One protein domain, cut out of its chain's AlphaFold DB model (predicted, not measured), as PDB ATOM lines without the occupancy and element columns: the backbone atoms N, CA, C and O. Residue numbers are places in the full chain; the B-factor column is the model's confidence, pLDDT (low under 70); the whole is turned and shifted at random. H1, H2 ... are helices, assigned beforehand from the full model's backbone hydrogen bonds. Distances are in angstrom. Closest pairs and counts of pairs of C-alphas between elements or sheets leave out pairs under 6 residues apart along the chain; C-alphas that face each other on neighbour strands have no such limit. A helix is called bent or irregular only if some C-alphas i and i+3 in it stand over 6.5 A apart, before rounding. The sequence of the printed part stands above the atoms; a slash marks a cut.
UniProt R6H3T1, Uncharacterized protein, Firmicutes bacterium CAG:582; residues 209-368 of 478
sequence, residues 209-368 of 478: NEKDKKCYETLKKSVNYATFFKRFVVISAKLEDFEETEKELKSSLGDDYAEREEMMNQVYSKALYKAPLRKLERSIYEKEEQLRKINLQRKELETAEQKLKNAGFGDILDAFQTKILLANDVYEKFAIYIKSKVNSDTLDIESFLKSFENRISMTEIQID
ATOM      1  N   ASN A 209     193.943 259.029 264.649       88.69
ATOM      2  CA  ASN A 209     194.343 259.789 265.832       88.69
ATOM      3  C   ASN A 209     195.534 260.725 265.550       88.69
ATOM      4  O   ASN A 209     195.587 261.836 266.069       88.69
ATOM      5  N   GLU A 210     196.470 260.315 264.691       88.06
ATOM      6  CA  GLU A 210     197.579 261.161 264.240       88.06
ATOM      7  C   GLU A 210     197.090 262.342 263.386       88.06
ATOM      8  O   GLU A 210     197.566 263.471 263.543       88.06
ATOM      9  N   LYS A 211     196.090 262.117 262.519       86.06
ATOM     10  CA  LYS A 211     195.399 263.205 261.811       86.06
ATOM     11  C   LYS A 211     194.730 264.151 262.814       86.06
ATOM     12  O   LYS A 211     194.955 265.358 262.742       86.06
ATOM     13  N   ASP A 212     193.989 263.613 263.784       85.25
ATOM     14  CA  ASP A 212     193.298 264.392 264.817       85.25
ATOM     15  C   ASP A 212     194.284 265.244 265.647       85.25
ATOM     16  O   ASP A 212     194.014 266.420 265.886       85.25
ATOM     17  N   LYS A 213     195.468 264.721 266.004       86.62
ATOM     18  CA  LYS A 213     196.543 265.487 266.672       86.62
ATOM     19  C   LYS A 213     197.053 266.656 265.835       86.62
ATOM     20  O   LYS A 213     197.182 267.768 266.346       86.62
ATOM     21  N   LYS A 214     197.318 266.431 264.545       86.12
ATOM     22  CA  LYS A 214     197.739 267.504 263.627       86.12
ATOM     23  C   LYS A 214     196.661 268.578 263.508       86.12
ATOM     24  O   LYS A 214     196.969 269.767 263.579       86.12
ATOM     25  N   CYS A 215     195.396 268.169 263.402       83.25
ATOM     26  CA  CYS A 215     194.264 269.089 263.419       83.25
ATOM     27  C   CYS A 215     194.189 269.864 264.742       83.25
ATOM     28  O   CYS A 215     193.960 271.072 264.716       83.25
ATOM     29  N   TYR A 216     194.421 269.217 265.890       85.56
ATOM     30  CA  TYR A 216     194.398 269.869 267.202       85.56
ATOM     31  C   TYR A 216     195.416 271.009 267.311       85.56
ATOM     32  O   TYR A 216     195.071 272.090 267.783       85.56
ATOM     33  N   GLU A 217     196.640 270.816 266.815       84.19
ATOM     34  CA  GLU A 217     197.673 271.861 266.815       84.19
ATOM     35  C   GLU A 217     197.283 273.084 265.970       84.19
ATOM     36  O   GLU A 217     197.522 274.229 266.366       84.19
ATOM     37  N   THR A 218     196.611 272.869 264.835       82.44
ATOM     38  CA  THR A 218     196.017 273.963 264.054       82.44
ATOM     39  C   THR A 218     194.891 274.634 264.839       82.44
ATOM     40  O   THR A 218     194.874 275.857 264.979       82.44
ATOM     41  N   LEU A 219     193.980 273.853 265.423       83.75
ATOM     42  CA  LEU A 219     192.830 274.360 266.166       83.75
ATOM     43  C   LEU A 219     193.225 275.146 267.425       83.75
ATOM     44  O   LEU A 219     192.560 276.131 267.731       83.75
ATOM     45  N   LYS A 220     194.323 274.820 268.118       85.25
ATOM     46  CA  LYS A 220     194.824 275.621 269.256       85.25
ATOM     47  C   LYS A 220     195.045 277.086 268.895       85.25
ATOM     48  O   LYS A 220     194.737 277.979 269.681       85.25
ATOM     49  N   LYS A 221     195.526 277.354 267.677       86.00
ATOM     50  CA  LYS A 221     195.756 278.724 267.200       86.00
ATOM     51  C   LYS A 221     194.450 279.507 267.064       86.00
ATOM     52  O   LYS A 221     194.484 280.730 267.145       86.00
ATOM     53  N   SER A 222     193.310 278.832 266.885       82.69
ATOM     54  CA  SER A 222     192.017 279.468 266.598       82.69
ATOM     55  C   SER A 222     191.484 280.342 267.736       82.69
ATOM     56  O   SER A 222     190.747 281.288 267.455       82.69
ATOM     57  N   VAL A 223     191.917 280.117 268.985       83.31
ATOM     58  CA  VAL A 223     191.567 280.961 270.145       83.31
ATOM     59  C   VAL A 223     191.914 282.429 269.874       83.31
ATOM     60  O   VAL A 223     191.091 283.318 270.085       83.31
ATOM     61  N   ASN A 224     193.079 282.681 269.270       85.75
ATOM     62  CA  ASN A 224     193.546 284.030 268.931       85.75
ATOM     63  C   ASN A 224     192.793 284.666 267.746       85.75
ATOM     64  O   ASN A 224     192.968 285.850 267.465       85.75
ATOM     65  N   TYR A 225     191.959 283.892 267.045       87.31
ATOM     66  CA  TYR A 225     191.231 284.313 265.847       87.31
ATOM     67  C   TYR A 225     189.709 284.197 266.000       87.31
ATOM     68  O   TYR A 225     188.982 284.361 265.018       87.31
ATOM     69  N   ALA A 226     189.200 283.972 267.216       82.25
ATOM     70  CA  ALA A 226     187.775 283.789 267.504       82.25
ATOM     71  C   ALA A 226     186.885 284.901 266.912       82.25
ATOM     72  O   ALA A 226     185.842 284.637 266.313       82.25
ATOM     73  N   THR A 227     187.326 286.158 267.013       83.94
ATOM     74  CA  THR A 227     186.635 287.322 266.437       83.94
ATOM     75  C   THR A 227     186.617 287.310 264.911       83.94
ATOM     76  O   THR A 227     185.616 287.719 264.323       83.94
ATOM     77  N   PHE A 228     187.677 286.828 264.257       87.06
ATOM     78  CA  PHE A 228     187.716 286.689 262.799       87.06
ATOM     79  C   PHE A 228     186.804 285.562 262.321       87.06
ATOM     80  O   PHE A 228     186.061 285.774 261.368       87.06
ATOM     81  N   PHE A 229     186.770 284.424 263.021       85.62
ATOM     82  CA  PHE A 229     185.816 283.350 262.733       85.62
ATOM     83  C   PHE A 229     184.363 283.815 262.889       85.62
ATOM     84  O   PHE A 229     183.549 283.582 261.999       85.62
ATOM     85  N   LYS A 230     184.032 284.537 263.970       84.19
ATOM     86  CA  LYS A 230     182.681 285.090 264.169       84.19
ATOM     87  C   LYS A 230     182.297 286.056 263.044       84.19
ATOM     88  O   LYS A 230     181.206 285.939 262.498       84.19
ATOM     89  N   ARG A 231     183.197 286.970 262.657       84.69
ATOM     90  CA  ARG A 231     182.970 287.897 261.531       84.69
ATOM     91  C   ARG A 231     182.777 287.160 260.211       84.69
ATOM     92  O   ARG A 231     181.817 287.454 259.511       84.69
ATOM     93  N   PHE A 232     183.641 286.191 259.912       87.94
ATOM     94  CA  PHE A 232     183.551 285.383 258.700       87.94
ATOM     95  C   PHE A 232     182.184 284.699 258.605       87.94
ATOM     96  O   PHE A 232     181.473 284.903 257.635       87.94
ATOM     97  N   VAL A 233     181.748 283.982 259.644       84.88
ATOM     98  CA  VAL A 233     180.470 283.251 259.590       84.88
ATOM     99  C   VAL A 233     179.258 284.179 259.511       84.88
ATOM    100  O   VAL A 233     178.350 283.917 258.725       84.88
ATOM    101  N   VAL A 234     179.232 285.267 260.292       84.44
ATOM    102  CA  VAL A 234     178.102 286.215 260.297       84.44
ATOM    103  C   VAL A 234     177.945 286.907 258.948       84.44
ATOM    104  O   VAL A 234     176.817 287.095 258.495       84.44
ATOM    105  N   ILE A 235     179.053 287.321 258.328       84.56
ATOM    106  CA  ILE A 235     179.009 288.035 257.051       84.56
ATOM    107  C   ILE A 235     178.758 287.047 255.906       84.56
ATOM    108  O   ILE A 235     177.906 287.318 255.065       84.56
ATOM    109  N   SER A 236     179.402 285.874 255.914       84.06
ATOM    110  CA  SER A 236     179.192 284.841 254.891       84.06
ATOM    111  C   SER A 236     177.749 284.341 254.838       84.06
ATOM    112  O   SER A 236     177.241 284.081 253.754       84.06
ATOM    113  N   ALA A 237     177.056 284.255 255.979       82.12
ATOM    114  CA  ALA A 237     175.644 283.862 256.021       82.12
ATOM    115  C   ALA A 237     174.692 284.871 255.349       82.12
ATOM    116  O   ALA A 237     173.552 284.520 255.079       82.12
ATOM    117  N   LYS A 238     175.146 286.107 255.104       84.00
ATOM    118  CA  LYS A 238     174.364 287.185 254.480       84.00
ATOM    119  C   LYS A 238     174.780 287.467 253.036       84.00
ATOM    120  O   LYS A 238     174.274 288.410 252.442       84.00
ATOM    121  N   LEU A 239     175.735 286.714 252.484       82.88
ATOM    122  CA  LEU A 239     176.264 286.972 251.141       82.88
ATOM    123  C   LEU A 239     175.189 286.865 250.058       82.88
ATOM    124  O   LEU A 239     175.124 287.751 249.212       82.88
ATOM    125  N   GLU A 240     174.346 285.829 250.119       80.62
ATOM    126  CA  GLU A 240     173.235 285.644 249.174       80.62
ATOM    127  C   GLU A 240     172.251 286.827 249.259       80.62
ATOM    128  O   GLU A 240     171.973 287.468 248.246       80.62
ATOM    129  N   ASP A 241     171.848 287.220 250.476       84.12
ATOM    130  CA  ASP A 241     170.990 288.392 250.707       84.12
ATOM    131  C   ASP A 241     171.630 289.695 250.192       84.12
ATOM    132  O   ASP A 241     170.948 290.572 249.657       84.12
ATOM    133  N   PHE A 242     172.950 289.853 250.347       86.75
ATOM    134  CA  PHE A 242     173.679 291.021 249.848       86.75
ATOM    135  C   PHE A 242     173.717 291.076 248.327       86.75
ATOM    136  O   PHE A 242     173.614 292.168 247.778       86.75
ATOM    137  N   GLU A 243     173.887 289.941 247.650       85.25
ATOM    138  CA  GLU A 243     173.877 289.876 246.187       85.25
ATOM    139  C   GLU A 243     172.509 290.252 245.614       85.25
ATOM    140  O   GLU A 243     172.438 291.049 244.673       85.25
ATOM    141  N   GLU A 244     171.430 289.742 246.211       88.19
ATOM    142  CA  GLU A 244     170.060 290.081 245.822       88.19
ATOM    143  C   GLU A 244     169.761 291.565 246.084       88.19
ATOM    144  O   GLU A 244     169.420 292.306 245.156       88.19
ATOM    145  N   THR A 245     170.018 292.037 247.307       87.88
ATOM    146  CA  THR A 245     169.782 293.435 247.703       87.88
ATOM    147  C   THR A 245     170.617 294.412 246.870       87.88
ATOM    148  O   THR A 245     170.137 295.470 246.469       87.88
ATOM    149  N   GLU A 246     171.880 294.094 246.573       89.12
ATOM    150  CA  GLU A 246     172.744 294.943 245.747       89.12
ATOM    151  C   GLU A 246     172.209 295.072 244.318       89.12
ATOM    152  O   GLU A 246     172.240 296.164 243.744       89.12
ATOM    153  N   LYS A 247     171.718 293.973 243.738       90.38
ATOM    154  CA  LYS A 247     171.141 293.970 242.392       90.38
ATOM    155  C   LYS A 247     169.889 294.842 242.331       90.38
ATOM    156  O   LYS A 247     169.769 295.661 241.417       90.38
ATOM    157  N   GLU A 248     169.005 294.710 243.316       90.38
ATOM    158  CA  GLU A 248     167.802 295.539 243.443       90.38
ATOM    159  C   GLU A 248     168.148 297.019 243.631       90.38
ATOM    160  O   GLU A 248     167.634 297.874 242.905       90.38
ATOM    161  N   LEU A 249     169.075 297.330 244.544       90.94
ATOM    162  CA  LEU A 249     169.517 298.699 244.809       90.94
ATOM    163  C   LEU A 249     170.164 299.340 243.581       90.94
ATOM    164  O   LEU A 249     169.870 300.493 243.287       90.94
ATOM    165  N   LYS A 250     171.016 298.615 242.844       90.38
ATOM    166  CA  LYS A 250     171.652 299.126 241.616       90.38
ATOM    167  C   LYS A 250     170.637 299.398 240.512       90.38
ATOM    168  O   LYS A 250     170.742 300.432 239.858       90.38
ATOM    169  N   SER A 251     169.671 298.499 240.320       90.31
ATOM    170  CA  SER A 251     168.590 298.698 239.349       90.31
ATOM    171  C   SER A 251     167.764 299.927 239.718       90.31
ATOM    172  O   SER A 251     167.623 300.843 238.916       90.31
ATOM    173  N   SER A 252     167.304 299.989 240.969       91.25
ATOM    174  CA  SER A 252     166.460 301.080 241.440       91.25
ATOM    175  C   SER A 252     167.189 302.425 241.490       91.25
ATOM    176  O   SER A 252     166.578 303.449 241.220       91.25
ATOM    177  N   LEU A 253     168.491 302.451 241.799       91.75
ATOM    178  CA  LEU A 253     169.305 303.666 241.692       91.75
ATOM    179  C   LEU A 253     169.413 304.141 240.241       91.75
ATOM    180  O   LEU A 253     169.364 305.341 240.009       91.75
ATOM    181  N   GLY A 254     169.552 303.224 239.277       89.06
ATOM    182  CA  GLY A 254     169.558 303.562 237.853       89.06
ATOM    183  C   GLY A 254     168.275 304.276 237.423       89.06
ATOM    184  O   GLY A 254     168.348 305.323 236.779       89.06
ATOM    185  N   ASP A 255     167.126 303.757 237.859       90.38
ATOM    186  CA  ASP A 255     165.813 304.355 237.599       90.38
ATOM    187  C   ASP A 255     165.659 305.717 238.304       90.38
ATOM    188  O   ASP A 255     165.312 306.706 237.658       90.38
ATOM    189  N   ASP A 256     166.002 305.805 239.597       89.56
ATOM    190  CA  ASP A 256     165.940 307.052 240.376       89.56
ATOM    191  C   ASP A 256     166.852 308.148 239.773       89.56
ATOM    192  O   ASP A 256     166.511 309.335 239.784       89.56
ATOM    193  N   TYR A 257     168.024 307.775 239.242       91.06
ATOM    194  CA  TYR A 257     168.940 308.702 238.574       91.06
ATOM    195  C   TYR A 257     168.379 309.218 237.247       91.06
ATOM    196  O   TYR A 257     168.455 310.424 236.994       91.06
ATOM    197  N   ALA A 258     167.786 308.339 236.436       88.69
ATOM    198  CA  ALA A 258     167.135 308.714 235.184       88.69
ATOM    199  C   ALA A 258     165.920 309.629 235.431       88.69
ATOM    200  O   ALA A 258     165.786 310.664 234.776       88.69
ATOM    201  N   GLU A 259     165.090 309.311 236.430       86.69
ATOM    202  CA  GLU A 259     163.937 310.128 236.829       86.69
ATOM    203  C   GLU A 259     164.376 311.513 237.333       86.69
ATOM    204  O   GLU A 259     163.792 312.539 236.970       86.69
ATOM    205  N   ARG A 260     165.454 311.577 238.125       87.06
ATOM    206  CA  ARG A 260     166.033 312.849 238.578       87.06
ATOM    207  C   ARG A 260     166.496 313.702 237.399       87.06
ATOM    208  O   ARG A 260     166.254 314.911 237.396       87.06
ATOM    209  N   GLU A 261     167.179 313.100 236.430       85.56
ATOM    210  CA  GLU A 261     167.678 313.792 235.241       85.56
ATOM    211  C   GLU A 261     166.525 314.309 234.367       85.56
ATOM    212  O   GLU A 261     166.527 315.478 233.973       85.56
ATOM    213  N   GLU A 262     165.485 313.498 234.159       84.44
ATOM    214  CA  GLU A 262     164.268 313.900 233.451       84.44
ATOM    215  C   GLU A 262     163.571 315.081 234.146       84.44
ATOM    216  O   GLU A 262     163.281 316.098 233.506       84.44
ATOM    217  N   MET A 263     163.370 315.006 235.468       82.12
ATOM    218  CA  MET A 263     162.760 316.087 236.252       82.12
ATOM    219  C   MET A 263     163.583 317.380 236.222       82.12
ATOM    220  O   MET A 263     163.009 318.471 236.238       82.12
ATOM    221  N   MET A 264     164.918 317.290 236.177       79.38
ATOM    222  CA  MET A 264     165.788 318.466 236.069       79.38
ATOM    223  C   MET A 264     165.755 319.106 234.676       79.38
ATOM    224  O   MET A 264     165.821 320.336 234.587       79.38
ATOM    225  N   ASN A 265     165.598 318.303 233.620       80.56
ATOM    226  CA  ASN A 265     165.589 318.747 232.223       80.56
ATOM    227  C   ASN A 265     164.260 319.392 231.772       80.56
ATOM    228  O   ASN A 265     164.208 320.013 230.709       80.56
ATOM    229  N   GLN A 266     163.185 319.311 232.566       77.44
ATOM    230  CA  GLN A 266     161.914 319.976 232.253       77.44
ATOM    231  C   GLN A 266     161.966 321.504 232.474       77.44
ATOM    232  O   GLN A 266     162.459 322.001 233.486       77.44
ATOM    233  N   VAL A 267     161.364 322.266 231.549       57.31
ATOM    234  CA  VAL A 267     161.422 323.746 231.446       57.31
ATOM    235  C   VAL A 267     160.948 324.497 232.712       57.31
ATOM    236  O   VAL A 267     161.372 325.627 232.952       57.31
ATOM    237  N   TYR A 268     160.135 323.869 233.573       60.22
ATOM    238  CA  TYR A 268     159.629 324.435 234.840       60.22
ATOM    239  C   TYR A 268     160.107 323.680 236.104       60.22
ATOM    240  O   TYR A 268     159.481 323.771 237.167       60.22
ATOM    241  N   SER A 269     161.226 322.950 236.013       59.16
ATOM    242  CA  SER A 269     161.747 322.035 237.047       59.16
ATOM    243  C   SER A 269     161.835 322.636 238.459       59.16
ATOM    244  O   SER A 269     161.429 322.011 239.442       59.16
ATOM    245  N   LYS A 270     162.280 323.894 238.583       57.41
ATOM    246  CA  LYS A 270     162.492 324.569 239.882       57.41
ATOM    247  C   LYS A 270     161.216 324.940 240.650       57.41
ATOM    248  O   LYS A 270     161.295 325.101 241.868       57.41
ATOM    249  N   ALA A 271     160.076 325.103 239.975       59.94
ATOM    250  CA  ALA A 271     158.830 325.562 240.602       59.94
ATOM    251  C   ALA A 271     157.864 324.409 240.918       59.94
ATOM    252  O   ALA A 271     157.277 324.394 241.997       59.94
ATOM    253  N   LEU A 272     157.738 323.430 240.014       62.50
ATOM    254  CA  LEU A 272     156.787 322.317 240.143       62.50
ATOM    255  C   LEU A 272     157.362 321.105 240.891       62.50
ATOM    256  O   LEU A 272     156.640 320.446 241.633       62.50
ATOM    257  N   TYR A 273     158.667 320.842 240.767       67.00
ATOM    258  CA  TYR A 273     159.261 319.582 241.232       67.00
ATOM    259  C   TYR A 273     160.192 319.723 242.437       67.00
ATOM    260  O   TYR A 273     160.813 318.753 242.851       67.00
ATOM    261  N   LYS A 274     160.264 320.894 243.080       76.25
ATOM    262  CA  LYS A 274     161.191 321.140 244.202       76.25
ATOM    263  C   LYS A 274     161.023 320.168 245.382       76.25
ATOM    264  O   LYS A 274     162.017 319.784 245.995       76.25
ATOM    265  N   ALA A 275     159.791 319.802 245.739       80.69
ATOM    266  CA  ALA A 275     159.526 318.840 246.813       80.69
ATOM    267  C   ALA A 275     159.721 317.372 246.366       80.69
ATOM    268  O   ALA A 275     160.413 316.649 247.086       80.69
ATOM    269  N   PRO A 276     159.213 316.940 245.191       84.06
ATOM    270  CA  PRO A 276     159.529 315.631 244.609       84.06
ATOM    271  C   PRO A 276     161.031 315.368 244.438       84.06
ATOM    272  O   PRO A 276     161.515 314.355 244.932       84.06
ATOM    273  N   LEU A 277     161.786 316.316 243.868       82.62
ATOM    274  CA  LEU A 277     163.241 316.218 243.684       82.62
ATOM    275  C   LEU A 277     163.970 316.007 245.012       82.62
ATOM    276  O   LEU A 277     164.813 315.128 245.109       82.62
ATOM    277  N   ARG A 278     163.610 316.746 246.070       83.81
ATOM    278  CA  ARG A 278     164.216 316.550 247.401       83.81
ATOM    279  C   ARG A 278     163.918 315.176 247.997       83.81
ATOM    280  O   ARG A 278     164.751 314.630 248.714       83.81
ATOM    281  N   LYS A 279     162.719 314.638 247.754       87.38
ATOM    282  CA  LYS A 279     162.338 313.300 248.220       87.38
ATOM    283  C   LYS A 279     163.118 312.223 247.459       87.38
ATOM    284  O   LYS A 279     163.613 311.295 248.090       87.38
ATOM    285  N   LEU A 280     163.272 312.395 246.146       87.75
ATOM    286  CA  LEU A 280     164.056 311.514 245.283       87.75
ATOM    287  C   LEU A 280     165.552 311.561 245.635       87.75
ATOM    288  O   LEU A 280     166.164 310.522 245.829       87.75
ATOM    289  N   GLU A 281     166.126 312.748 245.851       86.88
ATOM    290  CA  GLU A 281     167.523 312.909 246.287       86.88
ATOM    291  C   GLU A 281     167.792 312.268 247.656       86.88
ATOM    292  O   GLU A 281     168.852 311.678 247.860       86.88
ATOM    293  N   ARG A 282     166.831 312.330 248.589       89.62
ATOM    294  CA  ARG A 282     166.929 311.606 249.866       89.62
ATOM    295  C   ARG A 282     166.878 310.085 249.660       89.62
ATOM    296  O   ARG A 282     167.681 309.391 250.271       89.62
ATOM    297  N   SER A 283     165.981 309.588 248.806       91.19
ATOM    298  CA  SER A 283     165.894 308.158 248.452       91.19
ATOM    299  C   SER A 283     167.205 307.645 247.850       91.19
ATOM    300  O   SER A 283     167.740 306.640 248.314       91.19
ATOM    301  N   ILE A 284     167.768 308.376 246.881       91.00
ATOM    302  CA  ILE A 284     169.068 308.064 246.270       91.00
ATOM    303  C   ILE A 284     170.151 307.992 247.349       91.00
ATOM    304  O   ILE A 284     170.855 306.990 247.438       91.00
ATOM    305  N   TYR A 285     170.242 309.003 248.219       92.50
ATOM    306  CA  TYR A 285     171.232 309.027 249.298       92.50
ATOM    307  C   TYR A 285     171.115 307.819 250.243       92.50
ATOM    308  O   TYR A 285     172.119 307.189 250.571       92.50
ATOM    309  N   GLU A 286     169.898 307.465 250.667       91.94
ATOM    310  CA  GLU A 286     169.650 306.316 251.548       91.94
ATOM    311  C   GLU A 286     170.057 304.989 250.882       91.94
ATOM    312  O   GLU A 286     170.713 304.154 251.512       91.94
ATOM    313  N   LYS A 287     169.734 304.810 249.593       91.69
ATOM    314  CA  LYS A 287     170.110 303.625 248.802       91.69
ATOM    315  C   LYS A 287     171.624 303.536 248.577       91.69
ATOM    316  O   LYS A 287     172.206 302.461 248.720       91.69
ATOM    317  N   GLU A 288     172.290 304.654 248.289       91.06
ATOM    318  CA  GLU A 288     173.754 304.715 248.174       91.06
ATOM    319  C   GLU A 288     174.453 304.387 249.496       91.06
ATOM    320  O   GLU A 288     175.464 303.680 249.516       91.06
ATOM    321  N   GLU A 289     173.913 304.865 250.620       91.94
ATOM    322  CA  GLU A 289     174.443 304.548 251.944       91.94
ATOM    323  C   GLU A 289     174.305 303.051 252.259       91.94
ATOM    324  O   GLU A 289     175.243 302.440 252.783       91.94
ATOM    325  N   GLN A 290     173.174 302.433 251.906       90.06
ATOM    326  CA  GLN A 290     172.976 300.986 252.034       90.06
ATOM    327  C   GLN A 290     173.970 300.198 251.169       90.06
ATOM    328  O   GLN A 290     174.637 299.295 251.676       90.06
ATOM    329  N   LEU A 291     174.159 300.593 249.906       90.94
ATOM    330  CA  LEU A 291     175.132 299.964 249.008       90.94
ATOM    331  C   LEU A 291     176.571 300.098 249.537       90.94
ATOM    332  O   LEU A 291     177.373 299.165 249.471       90.94
ATOM    333  N   ARG A 292     176.903 301.247 250.139       91.88
ATOM    334  CA  ARG A 292     178.197 301.475 250.795       91.88
ATOM    335  C   ARG A 292     178.411 300.547 251.991       91.88
ATOM    336  O   ARG A 292     179.524 300.050 252.165       91.88
ATOM    337  N   LYS A 293     177.371 300.299 252.797       90.88
ATOM    338  CA  LYS A 293     177.421 299.363 253.936       90.88
ATOM    339  C   LYS A 293     177.667 297.927 253.471       90.88
ATOM    340  O   LYS A 293     178.541 297.273 254.036       90.88
ATOM    341  N   ILE A 294     176.987 297.481 252.411       89.56
ATOM    342  CA  ILE A 294     177.197 296.151 251.809       89.56
ATOM    343  C   ILE A 294     178.648 295.997 251.324       89.56
ATOM    344  O   ILE A 294     179.327 295.029 251.671       89.56
ATOM    345  N   ASN A 295     179.171 296.986 250.592       89.25
ATOM    346  CA  ASN A 295     180.554 296.962 250.099       89.25
ATOM    347  C   ASN A 295     181.590 296.935 251.232       89.25
ATOM    348  O   ASN A 295     182.601 296.235 251.140       89.25
ATOM    349  N   LEU A 296     181.344 297.677 252.317       91.69
ATOM    350  CA  LEU A 296     182.208 297.652 253.495       91.69
ATOM    351  C   LEU A 296     182.225 296.259 254.140       91.69
ATOM    352  O   LEU A 296     183.298 295.750 254.448       91.69
ATOM    353  N   GLN A 297     181.059 295.622 254.280       88.81
ATOM    354  CA  GLN A 297     180.939 294.279 254.849       88.81
ATOM    355  C   GLN A 297     181.630 293.212 253.987       88.81
ATOM    356  O   GLN A 297     182.313 292.350 254.538       88.81
ATOM    357  N   ARG A 298     181.556 293.296 252.649       87.62
ATOM    358  CA  ARG A 298     182.329 292.407 251.757       87.62
ATOM    359  C   ARG A 298     183.836 292.563 251.940       87.62
ATOM    360  O   ARG A 298     184.545 291.574 252.094       87.62
ATOM    361  N   LYS A 299     184.328 293.800 252.024       89.56
ATOM    362  CA  LYS A 299     185.753 294.064 252.268       89.56
ATOM    363  C   LYS A 299     186.212 293.562 253.643       89.56
ATOM    364  O   LYS A 299     187.335 293.077 253.797       89.56
ATOM    365  N   GLU A 300     185.357 293.679 254.659       88.75
ATOM    366  CA  GLU A 300     185.609 293.105 255.983       88.75
ATOM    367  C   GLU A 300     185.679 291.575 255.940       88.75
ATOM    368  O   GLU A 300     186.556 291.000 256.592       88.75
ATOM    369  N   LEU A 301     184.808 290.931 255.157       89.44
ATOM    370  CA  LEU A 301     184.830 289.488 254.943       89.44
ATOM    371  C   LEU A 301     186.122 289.036 254.260       89.44
ATOM    372  O   LEU A 301     186.805 288.176 254.807       89.44
ATOM    373  N   GLU A 302     186.502 289.659 253.142       88.88
ATOM    374  CA  GLU A 302     187.759 289.367 252.434       88.88
ATOM    375  C   GLU A 302     188.970 289.509 253.368       88.88
ATOM    376  O   GLU A 302     189.866 288.665 253.405       88.88
ATOM    377  N   THR A 303     188.976 290.560 254.194       91.12
ATOM    378  CA  THR A 303     190.042 290.795 255.176       91.12
ATOM    379  C   THR A 303     190.080 289.701 256.245       91.12
ATOM    380  O   THR A 303     191.162 289.274 256.659       91.12
ATOM    381  N   ALA A 304     188.915 289.267 256.737       88.50
ATOM    382  CA  ALA A 304     188.818 288.194 257.720       88.50
ATOM    383  C   ALA A 304     189.265 286.854 257.121       88.50
ATOM    384  O   ALA A 304     190.075 286.158 257.733       88.50
ATOM    385  N   GLU A 305     188.810 286.534 255.913       90.69
ATOM    386  CA  GLU A 305     189.173 285.324 255.184       90.69
ATOM    387  C   GLU A 305     190.679 285.262 254.919       90.69
ATOM    388  O   GLU A 305     191.323 284.273 255.263       90.69
ATOM    389  N   GLN A 306     191.276 286.342 254.407       91.75
ATOM    390  CA  GLN A 306     192.711 286.386 254.128       91.75
ATOM    391  C   GLN A 306     193.544 286.206 255.404       91.75
ATOM    392  O   GLN A 306     194.545 285.490 255.401       91.75
ATOM    393  N   LYS A 307     193.129 286.817 256.523       90.00
ATOM    394  CA  LYS A 307     193.803 286.638 257.818       90.00
ATOM    395  C   LYS A 307     193.715 285.202 258.324       90.00
ATOM    396  O   LYS A 307     194.698 284.702 258.867       90.00
ATOM    397  N   LEU A 308     192.569 284.549 258.142       89.88
ATOM    398  CA  LEU A 308     192.371 283.155 258.535       89.88
ATOM    399  C   LEU A 308     193.171 282.199 257.630       89.88
ATOM    400  O   LEU A 308     193.863 281.319 258.143       89.88
ATOM    401  N   LYS A 309     193.184 282.419 256.309       90.19
ATOM    402  CA  LYS A 309     194.010 281.657 255.353       90.19
ATOM    403  C   LYS A 309     195.501 281.779 255.657       90.19
ATOM    404  O   LYS A 309     196.182 280.764 255.774       90.19
ATOM    405  N   ASN A 310     195.995 282.997 255.883       89.69
ATOM    406  CA  ASN A 310     197.400 283.242 256.230       89.69
ATOM    407  C   ASN A 310     197.809 282.585 257.563       89.69
ATOM    408  O   ASN A 310     198.979 282.274 257.761       89.69
ATOM    409  N   ALA A 311     196.857 282.370 258.476       86.50
ATOM    410  CA  ALA A 311     197.078 281.661 259.735       86.50
ATOM    411  C   ALA A 311     197.005 280.123 259.602       86.50
ATOM    412  O   ALA A 311     197.216 279.416 260.589       86.50
ATOM    413  N   GLY A 312     196.748 279.605 258.394       84.75
ATOM    414  CA  GLY A 312     196.688 278.173 258.098       84.75
ATOM    415  C   GLY A 312     195.305 277.544 258.276       84.75
ATOM    416  O   GLY A 312     195.212 276.328 258.376       84.75
ATOM    417  N   PHE A 313     194.229 278.337 258.318       87.62
ATOM    418  CA  PHE A 313     192.860 277.832 258.496       87.62
ATOM    419  C   PHE A 313     192.112 277.565 257.178       87.62
ATOM    420  O   PHE A 313     190.886 277.540 257.187       87.62
ATOM    421  N   GLY A 314     192.819 277.378 256.057       84.44
ATOM    422  CA  GLY A 314     192.211 277.141 254.736       84.44
ATOM    423  C   GLY A 314     191.186 276.003 254.747       84.44
ATOM    424  O   GLY A 314     190.011 276.248 254.499       84.44
ATOM    425  N   ASP A 315     191.600 274.815 255.188       81.25
ATOM    426  CA  ASP A 315     190.741 273.621 255.253       81.25
ATOM    427  C   ASP A 315     189.481 273.824 256.119       81.25
ATOM    428  O   ASP A 315     188.418 273.264 255.856       81.25
ATOM    429  N   ILE A 316     189.580 274.653 257.166       82.81
ATOM    430  CA  ILE A 316     188.443 274.991 258.031       82.81
ATOM    431  C   ILE A 316     187.462 275.903 257.292       82.81
ATOM    432  O   ILE A 316     186.252 275.725 257.420       82.81
ATOM    433  N   LEU A 317     187.966 276.889 256.544       83.19
ATOM    434  CA  LEU A 317     187.147 277.815 255.758       83.19
ATOM    435  C   LEU A 317     186.383 277.086 254.653       83.19
ATOM    436  O   LEU A 317     185.192 277.344 254.478       83.19
ATOM    437  N   ASP A 318     187.026 276.130 253.988       81.75
ATOM    438  CA  ASP A 318     186.391 275.307 252.958       81.75
ATOM    439  C   ASP A 318     185.234 274.481 253.550       81.75
ATOM    440  O   ASP A 318     184.144 274.408 252.972       81.75
ATOM    441  N   ALA A 319     185.404 273.962 254.774       78.94
ATOM    442  CA  ALA A 319     184.348 273.262 255.507       78.94
ATOM    443  C   ALA A 319     183.151 274.166 255.887       78.94
ATOM    444  O   ALA A 319     182.040 273.676 256.097       78.94
ATOM    445  N   PHE A 320     183.322 275.494 255.966       74.50
ATOM    446  CA  PHE A 320     182.188 276.408 256.160       74.50
ATOM    447  C   PHE A 320     181.323 276.552 254.901       74.50
ATOM    448  O   PHE A 320     180.122 276.810 255.050       74.50
ATOM    449  N   GLN A 321     181.903 276.385 253.708       68.06
ATOM    450  CA  GLN A 321     181.239 276.572 252.412       68.06
ATOM    451  C   GLN A 321     180.458 275.335 251.947       68.06
ATOM    452  O   GLN A 321     179.541 275.439 251.134       68.06
ATOM    453  N   THR A 322     180.768 274.152 252.480       63.28
ATOM    454  CA  THR A 322     180.073 272.907 252.135       63.28
ATOM    455  C   THR A 322     178.692 272.835 252.812       63.28
ATOM    456  O   THR A 322     178.536 273.194 253.981       63.28
ATOM    457  N   LYS A 323     177.656 272.349 252.104       57.91
ATOM    458  CA  LYS A 323     176.347 272.013 252.708       57.91
ATOM    459  C   LYS A 323     176.514 270.756 253.570       57.91
ATOM    460  O   LYS A 323     176.435 269.639 253.071       57.91
ATOM    461  N   ILE A 324     176.811 270.944 254.854       56.41
ATOM    462  CA  ILE A 324     177.170 269.854 255.769       56.41
ATOM    463  C   ILE A 324     175.922 269.021 256.110       56.41
ATOM    464  O   ILE A 324     175.060 269.481 256.855       56.41
ATOM    465  N   LEU A 325     175.820 267.804 255.566       50.53
ATOM    466  CA  LEU A 325     174.751 266.841 255.885       50.53
ATOM    467  C   LEU A 325     175.199 265.772 256.897       50.53
ATOM    468  O   LEU A 325     174.378 265.311 257.685       50.53
ATOM    469  N   LEU A 326     176.489 265.416 256.933       53.44
ATOM    470  CA  LEU A 326     177.088 264.473 257.889       53.44
ATOM    471  C   LEU A 326     178.539 264.892 258.162       53.44
ATOM    472  O   LEU A 326     179.317 265.017 257.225       53.44
ATOM    473  N   ALA A 327     178.891 265.128 259.430       56.62
ATOM    474  CA  ALA A 327     180.227 265.582 259.818       56.62
ATOM    475  C   ALA A 327     181.157 264.392 260.075       56.62
ATOM    476  O   ALA A 327     181.185 263.839 261.184       56.62
ATOM    477  N   ASN A 328     181.920 264.009 259.056       60.97
ATOM    478  CA  ASN A 328     182.890 262.923 259.154       60.97
ATOM    479  C   ASN A 328     184.284 263.450 259.519       60.97
ATOM    480  O   ASN A 328     185.013 262.757 260.232       60.97
ATOM    481  N   ASP A 329     184.629 264.685 259.132       72.88
ATOM    482  CA  ASP A 329     185.938 265.284 259.419       72.88
ATOM    483  C   ASP A 329     185.933 266.204 260.659       72.88
ATOM    484  O   ASP A 329     184.916 266.775 261.067       72.88
ATOM    485  N   VAL A 330     187.098 266.366 261.284       75.12
ATOM    486  CA  VAL A 330     187.311 267.240 262.450       75.12
ATOM    487  C   VAL A 330     187.055 268.704 262.101       75.12
ATOM    488  O   VAL A 330     186.444 269.422 262.895       75.12
ATOM    489  N   TYR A 331     187.473 269.140 260.912       79.44
ATOM    490  CA  TYR A 331     187.255 270.509 260.450       79.44
ATOM    491  C   TYR A 331     185.770 270.821 260.245       79.44
ATOM    492  O   TYR A 331     185.312 271.886 260.655       79.44
ATOM    493  N   GLU A 332     184.986 269.868 259.734       78.75
ATOM    494  CA  GLU A 332     183.528 269.995 259.612       78.75
ATOM    495  C   GLU A 332     182.861 270.103 260.988       78.75
ATOM    496  O   GLU A 332     182.016 270.973 261.207       78.75
ATOM    497  N   LYS A 333     183.274 269.271 261.954       77.00
ATOM    498  CA  LYS A 333     182.770 269.333 263.339       77.00
ATOM    499  C   LYS A 333     183.085 270.675 263.996       77.00
ATOM    500  O   LYS A 333     182.233 271.229 264.693       77.00
ATOM    501  N   PHE A 334     184.277 271.215 263.757       80.50
ATOM    502  CA  PHE A 334     184.661 272.535 264.249       80.50
ATOM    503  C   PHE A 334     183.869 273.661 263.567       80.50
ATOM    504  O   PHE A 334     183.374 274.562 264.247       80.50
ATOM    505  N   ALA A 335     183.669 273.585 262.249       80.62
ATOM    506  CA  ALA A 335     182.857 274.545 261.508       80.62
ATOM    507  C   ALA A 335     181.396 274.552 261.996       80.62
ATOM    508  O   ALA A 335     180.838 275.623 262.243       80.62
ATOM    509  N   ILE A 336     180.792 273.376 262.224       79.75
ATOM    510  CA  ILE A 336     179.459 273.253 262.842       79.75
ATOM    511  C   ILE A 336     179.450 273.881 264.236       79.75
ATOM    512  O   ILE A 336     178.535 274.645 264.551       79.75
ATOM    513  N   TYR A 337     180.453 273.581 265.068       81.00
ATOM    514  CA  TYR A 337     180.543 274.132 266.419       81.00
ATOM    515  C   TYR A 337     180.520 275.662 266.389       81.00
ATOM    516  O   TYR A 337     179.669 276.272 267.041       81.00
ATOM    517  N   ILE A 338     181.370 276.277 265.564       79.56
ATOM    518  CA  ILE A 338     181.393 277.730 265.397       79.56
ATOM    519  C   ILE A 338     180.037 278.230 264.886       79.56
ATOM    520  O   ILE A 338     179.463 279.102 265.532       79.56
ATOM    521  N   LYS A 339     179.479 277.660 263.803       78.38
ATOM    522  CA  LYS A 339     178.152 278.050 263.272       78.38
ATOM    523  C   LYS A 339     177.076 278.038 264.367       78.38
ATOM    524  O   LYS A 339     176.308 278.989 264.475       78.38
ATOM    525  N   SER A 340     177.065 277.017 265.227       77.06
ATOM    526  CA  SER A 340     176.091 276.881 266.322       77.06
ATOM    527  C   SER A 340     176.271 277.894 267.461       77.06
ATOM    528  O   SER A 340     175.320 278.199 268.180       77.06
ATOM    529  N   LYS A 341     177.485 278.432 267.637       76.81
ATOM    530  CA  LYS A 341     177.845 279.361 268.720       76.81
ATOM    531  C   LYS A 341     177.998 280.809 268.264       76.81
ATOM    532  O   LYS A 341     178.193 281.687 269.101       76.81
ATOM    533  N   VAL A 342     177.849 281.098 266.974       71.44
ATOM    534  CA  VAL A 342     177.976 282.453 266.411       71.44
ATOM    535  C   VAL A 342     177.009 283.460 267.044       71.44
ATOM    536  O   VAL A 342     177.403 284.603 267.280       71.44
ATOM    537  N   ASN A 343     175.797 283.025 267.400       65.19
ATOM    538  CA  ASN A 343     174.787 283.867 268.053       65.19
ATOM    539  C   ASN A 343     174.933 283.944 269.582       65.19
ATOM    540  O   ASN A 343     174.152 284.632 270.227       65.19
ATOM    541  N   SER A 344     175.909 283.245 270.169       68.38
ATOM    542  CA  SER A 344     176.207 283.369 271.595       68.38
ATOM    543  C   SER A 344     177.163 284.537 271.859       68.38
ATOM    544  O   SER A 344     178.001 284.893 271.016       68.38
ATOM    545  N   ASP A 345     177.041 285.134 273.044       60.78
ATOM    546  CA  ASP A 345     177.892 286.248 273.475       60.78
ATOM    547  C   ASP A 345     179.358 285.822 273.648       60.78
ATOM    548  O   ASP A 345     180.268 286.636 273.494       60.78
ATOM    549  N   THR A 346     179.604 284.525 273.861       61.59
ATOM    550  CA  THR A 346     180.933 283.944 274.069       61.59
ATOM    551  C   THR A 346     181.155 282.730 273.166       61.59
ATOM    552  O   THR A 346     180.572 281.666 273.382       61.59
ATOM    553  N   LEU A 347     182.041 282.861 272.172       71.69
ATOM    554  CA  LEU A 347     182.552 281.716 271.418       71.69
ATOM    555  C   LEU A 347     183.627 281.018 272.263       71.69
ATOM    556  O   LEU A 347     184.799 281.384 272.211       71.69
ATOM    557  N   ASP A 348     183.216 280.035 273.062       75.38
ATOM    558  CA  ASP A 348     184.118 279.259 273.916       75.38
ATOM    559  C   ASP A 348     184.861 278.191 273.097       75.38
ATOM    560  O   ASP A 348     184.475 277.022 273.026       75.38
ATOM    561  N   ILE A 349     185.910 278.618 272.395       81.50
ATOM    562  CA  ILE A 349     186.789 277.716 271.641       81.50
ATOM    563  C   ILE A 349     187.564 276.798 272.599       81.50
ATOM    564  O   ILE A 349     187.811 275.641 272.267       81.50
ATOM    565  N   GLU A 350     187.901 277.269 273.798       82.50
ATOM    566  CA  GLU A 350     188.696 276.518 274.774       82.50
ATOM    567  C   GLU A 350     187.970 275.261 275.265       82.50
ATOM    568  O   GLU A 350     188.565 274.183 275.304       82.50
ATOM    569  N   SER A 351     186.666 275.344 275.550       83.38
ATOM    570  CA  SER A 351     185.876 274.160 275.902       83.38
ATOM    571  C   SER A 351     185.788 273.153 274.752       83.38
ATOM    572  O   SER A 351     185.753 271.945 275.011       83.38
ATOM    573  N   PHE A 352     185.751 273.607 273.494       84.56
ATOM    574  CA  PHE A 352     185.802 272.702 272.342       84.56
ATOM    575  C   PHE A 352     187.164 272.009 272.258       84.56
ATOM    576  O   PHE A 352     187.218 270.787 272.129       84.56
ATOM    577  N   LEU A 353     188.253 272.774 272.388       86.88
ATOM    578  CA  LEU A 353     189.619 272.249 272.370       86.88
ATOM    579  C   LEU A 353     189.829 271.204 273.462       86.88
ATOM    580  O   LEU A 353     190.326 270.125 273.168       86.88
ATOM    581  N   LYS A 354     189.354 271.466 274.683       87.62
ATOM    582  CA  LYS A 354     189.427 270.517 275.799       87.62
ATOM    583  C   LYS A 354     188.633 269.234 275.539       87.62
ATOM    584  O   LYS A 354     189.084 268.141 275.867       87.62
ATOM    585  N   SER A 355     187.447 269.346 274.940       85.50
ATOM    586  CA  SER A 355     186.648 268.179 274.539       85.50
ATOM    587  C   SER A 355     187.354 267.349 273.460       85.50
ATOM    588  O   SER A 355     187.367 266.118 273.516       85.50
ATOM    589  N   PHE A 356     187.991 268.017 272.496       86.94
ATOM    590  CA  PHE A 356     188.726 267.361 271.421       86.94
ATOM    591  C   PHE A 356     190.029 266.712 271.913       86.94
ATOM    592  O   PHE A 356     190.310 265.571 271.558       86.94
ATOM    593  N   GLU A 357     190.759 267.377 272.807       89.06
ATOM    594  CA  GLU A 357     191.918 266.824 273.514       89.06
ATOM    595  C   GLU A 357     191.543 265.563 274.297       89.06
ATOM    596  O   GLU A 357     192.173 264.522 274.125       89.06
ATOM    597  N   ASN A 358     190.442 265.603 275.058       88.56
ATOM    598  CA  ASN A 358     189.924 264.424 275.755       88.56
ATOM    599  C   ASN A 358     189.614 263.272 274.788       88.56
ATOM    600  O   ASN A 358     189.875 262.115 275.110       88.56
ATOM    601  N   ARG A 359     189.067 263.556 273.597       86.44
ATOM    602  CA  ARG A 359     188.813 262.529 272.575       86.44
ATOM    603  C   ARG A 359     190.112 261.907 272.059       86.44
ATOM    604  O   ARG A 359     190.155 260.684 271.919       86.44
ATOM    605  N   ILE A 360     191.141 262.712 271.790       88.69
ATOM    606  CA  ILE A 360     192.469 262.220 271.390       88.69
ATOM    607  C   ILE A 360     193.020 261.303 272.485       88.69
ATOM    608  O   ILE A 360     193.307 260.139 272.211       88.69
ATOM    609  N   SER A 361     193.048 261.761 273.740       89.88
ATOM    610  CA  SER A 361     193.542 260.960 274.870       89.88
ATOM    611  C   SER A 361     192.746 259.668 275.084       89.88
ATOM    612  O   SER A 361     193.321 258.610 275.323       89.88
ATOM    613  N   MET A 362     191.416 259.706 274.957       89.25
ATOM    614  CA  MET A 362     190.583 258.501 275.055       89.25
ATOM    615  C   MET A 362     190.856 257.518 273.914       89.25
ATOM    616  O   MET A 362     190.835 256.307 274.137       89.25
ATOM    617  N   THR A 363     191.130 258.021 272.709       87.88
ATOM    618  CA  THR A 363     191.484 257.193 271.550       87.88
ATOM    619  C   THR A 363     192.862 256.560 271.742       87.88
ATOM    620  O   THR A 363     193.009 255.370 271.485       87.88
ATOM    621  N   GLU A 364     193.845 257.292 272.279       91.19
ATOM    622  CA  GLU A 364     195.157 256.738 272.660       91.19
ATOM    623  C   GLU A 364     195.023 255.615 273.689       91.19
ATOM    624  O   GLU A 364     195.558 254.530 273.484       91.19
ATOM    625  N   ILE A 365     194.234 255.826 274.747       91.94
ATOM    626  CA  ILE A 365     193.981 254.795 275.761       91.94
ATOM    627  C   ILE A 365     193.331 253.553 275.132       91.94
ATOM    628  O   ILE A 365     193.644 252.420 275.510       91.94
ATOM    629  N   GLN A 366     192.412 253.737 274.180       89.94
ATOM    630  CA  GLN A 366     191.784 252.625 273.465       89.94
ATOM    631  C   GLN A 366     192.769 251.886 272.561       89.94
ATOM    632  O   GLN A 366     192.775 250.657 272.595       89.94
ATOM    633  N   ILE A 367     193.604 252.610 271.808       91.19
ATOM    634  CA  ILE A 367     194.673 252.038 270.980       91.19
ATOM    635  C   ILE A 367     195.599 251.196 271.859       91.19
ATOM    636  O   ILE A 367     195.766 250.014 271.585       91.19
ATOM    637  N   ASP A 368     196.100 251.747 272.966       90.06
ATOM    638  CA  ASP A 368     196.983 251.034 273.895       90.06
ATOM    639  C   ASP A 368     196.324 249.775 274.464       90.06
ATOM    640  O   ASP A 368     196.936 248.707 274.544       90.06
TER     641      ASP A 368
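This is residues 209 to 368 of the 478 residues of an uncharacterized protein of Firmicutes bacterium CAG:582 (UniProt R6H3T1). The model is a long rod made of two helix pairs placed end to end. At one end, H2 and H4 form a long helical hairpin with the tiny H3 at its tip; at the other end, H1a and H7 run side by side in opposite directions, and where the two halves join, H1b crosses the last part of H4 while the short H5 and H6 pack on each other. The printed part has 160 residues with seven named helices, H1 to H7 in chain order, and no named strand: the class is all helix. It is extended, with a radius of gyration of the C-alphas of 24.4 A and spans of 91 by 26 by 25 A.

The longest helix is H4, residues 274 to 310. With residues 277 to 294 alone it touches H2, residues 239 to 265, at a shallow tilt of 30 degrees, opposite ways; the closest C-alphas, of Leu 253 and Ile 284, are 6.4 A apart. H3, residues 269 to 272, is close to H2 but not clearly touching, with C-alphas 263 and 269 at 6.1 A. H1, residues 209 to 236, was assigned as one helix by its hydrogen bonds but is bent, with C-alphas 224 and 227 8.1 A apart; its arms H1a, residues 209 to 224, and H1b, residues 227 to 236, are about perpendicular at 84 degrees. H4 touches H1b with residues 297 to 308 alone, at a steep tilt of 52 degrees; the closest C-alphas are those of Phe 228 and Ala 304, 5.4 A. H4 and H5, residues 314 to 321, form a helical hairpin, closest at C-alphas 308 and 314, 7.1 A. H5 touches H6, residues 330 to 341, at a steep tilt of 55 degrees, with C-alphas 316 and 331 closest at 5.2 A. H1a touches H7, residues 349 to 368, at a shallow tilt of 16 degrees, opposite ways, with C-alphas 223 and 349 closest at 6.0 A. H2 and H7 are apart. Every O i to N i+4 pair is within hydrogen-bond range in H1b, H2, H4, H6 and H7; in H1a 8 of 12 are, in H5 3 of 4, and H3 is too short for such a pair.

H1a begins at C-alpha 209 (194.343, 259.789, 265.832) and is 24.5 A long; H1b is 14.0 A. H2 is 38.5 A and H4 53.8 A, from C-alpha 274 at (161.191, 321.140, 244.202). H6 is 16.6 A, and H7 is 28.7 A, ending at C-alpha 368 (196.983, 251.034, 273.895).

The two C-alphas farthest apart, of Val 267 and Asp 368, are 91.4 A from each other. The printed part has no cut and no long link. Its mean pLDDT is 82.7; residues 267 to 273, 321 to 328 and 343 to 346 are under 70.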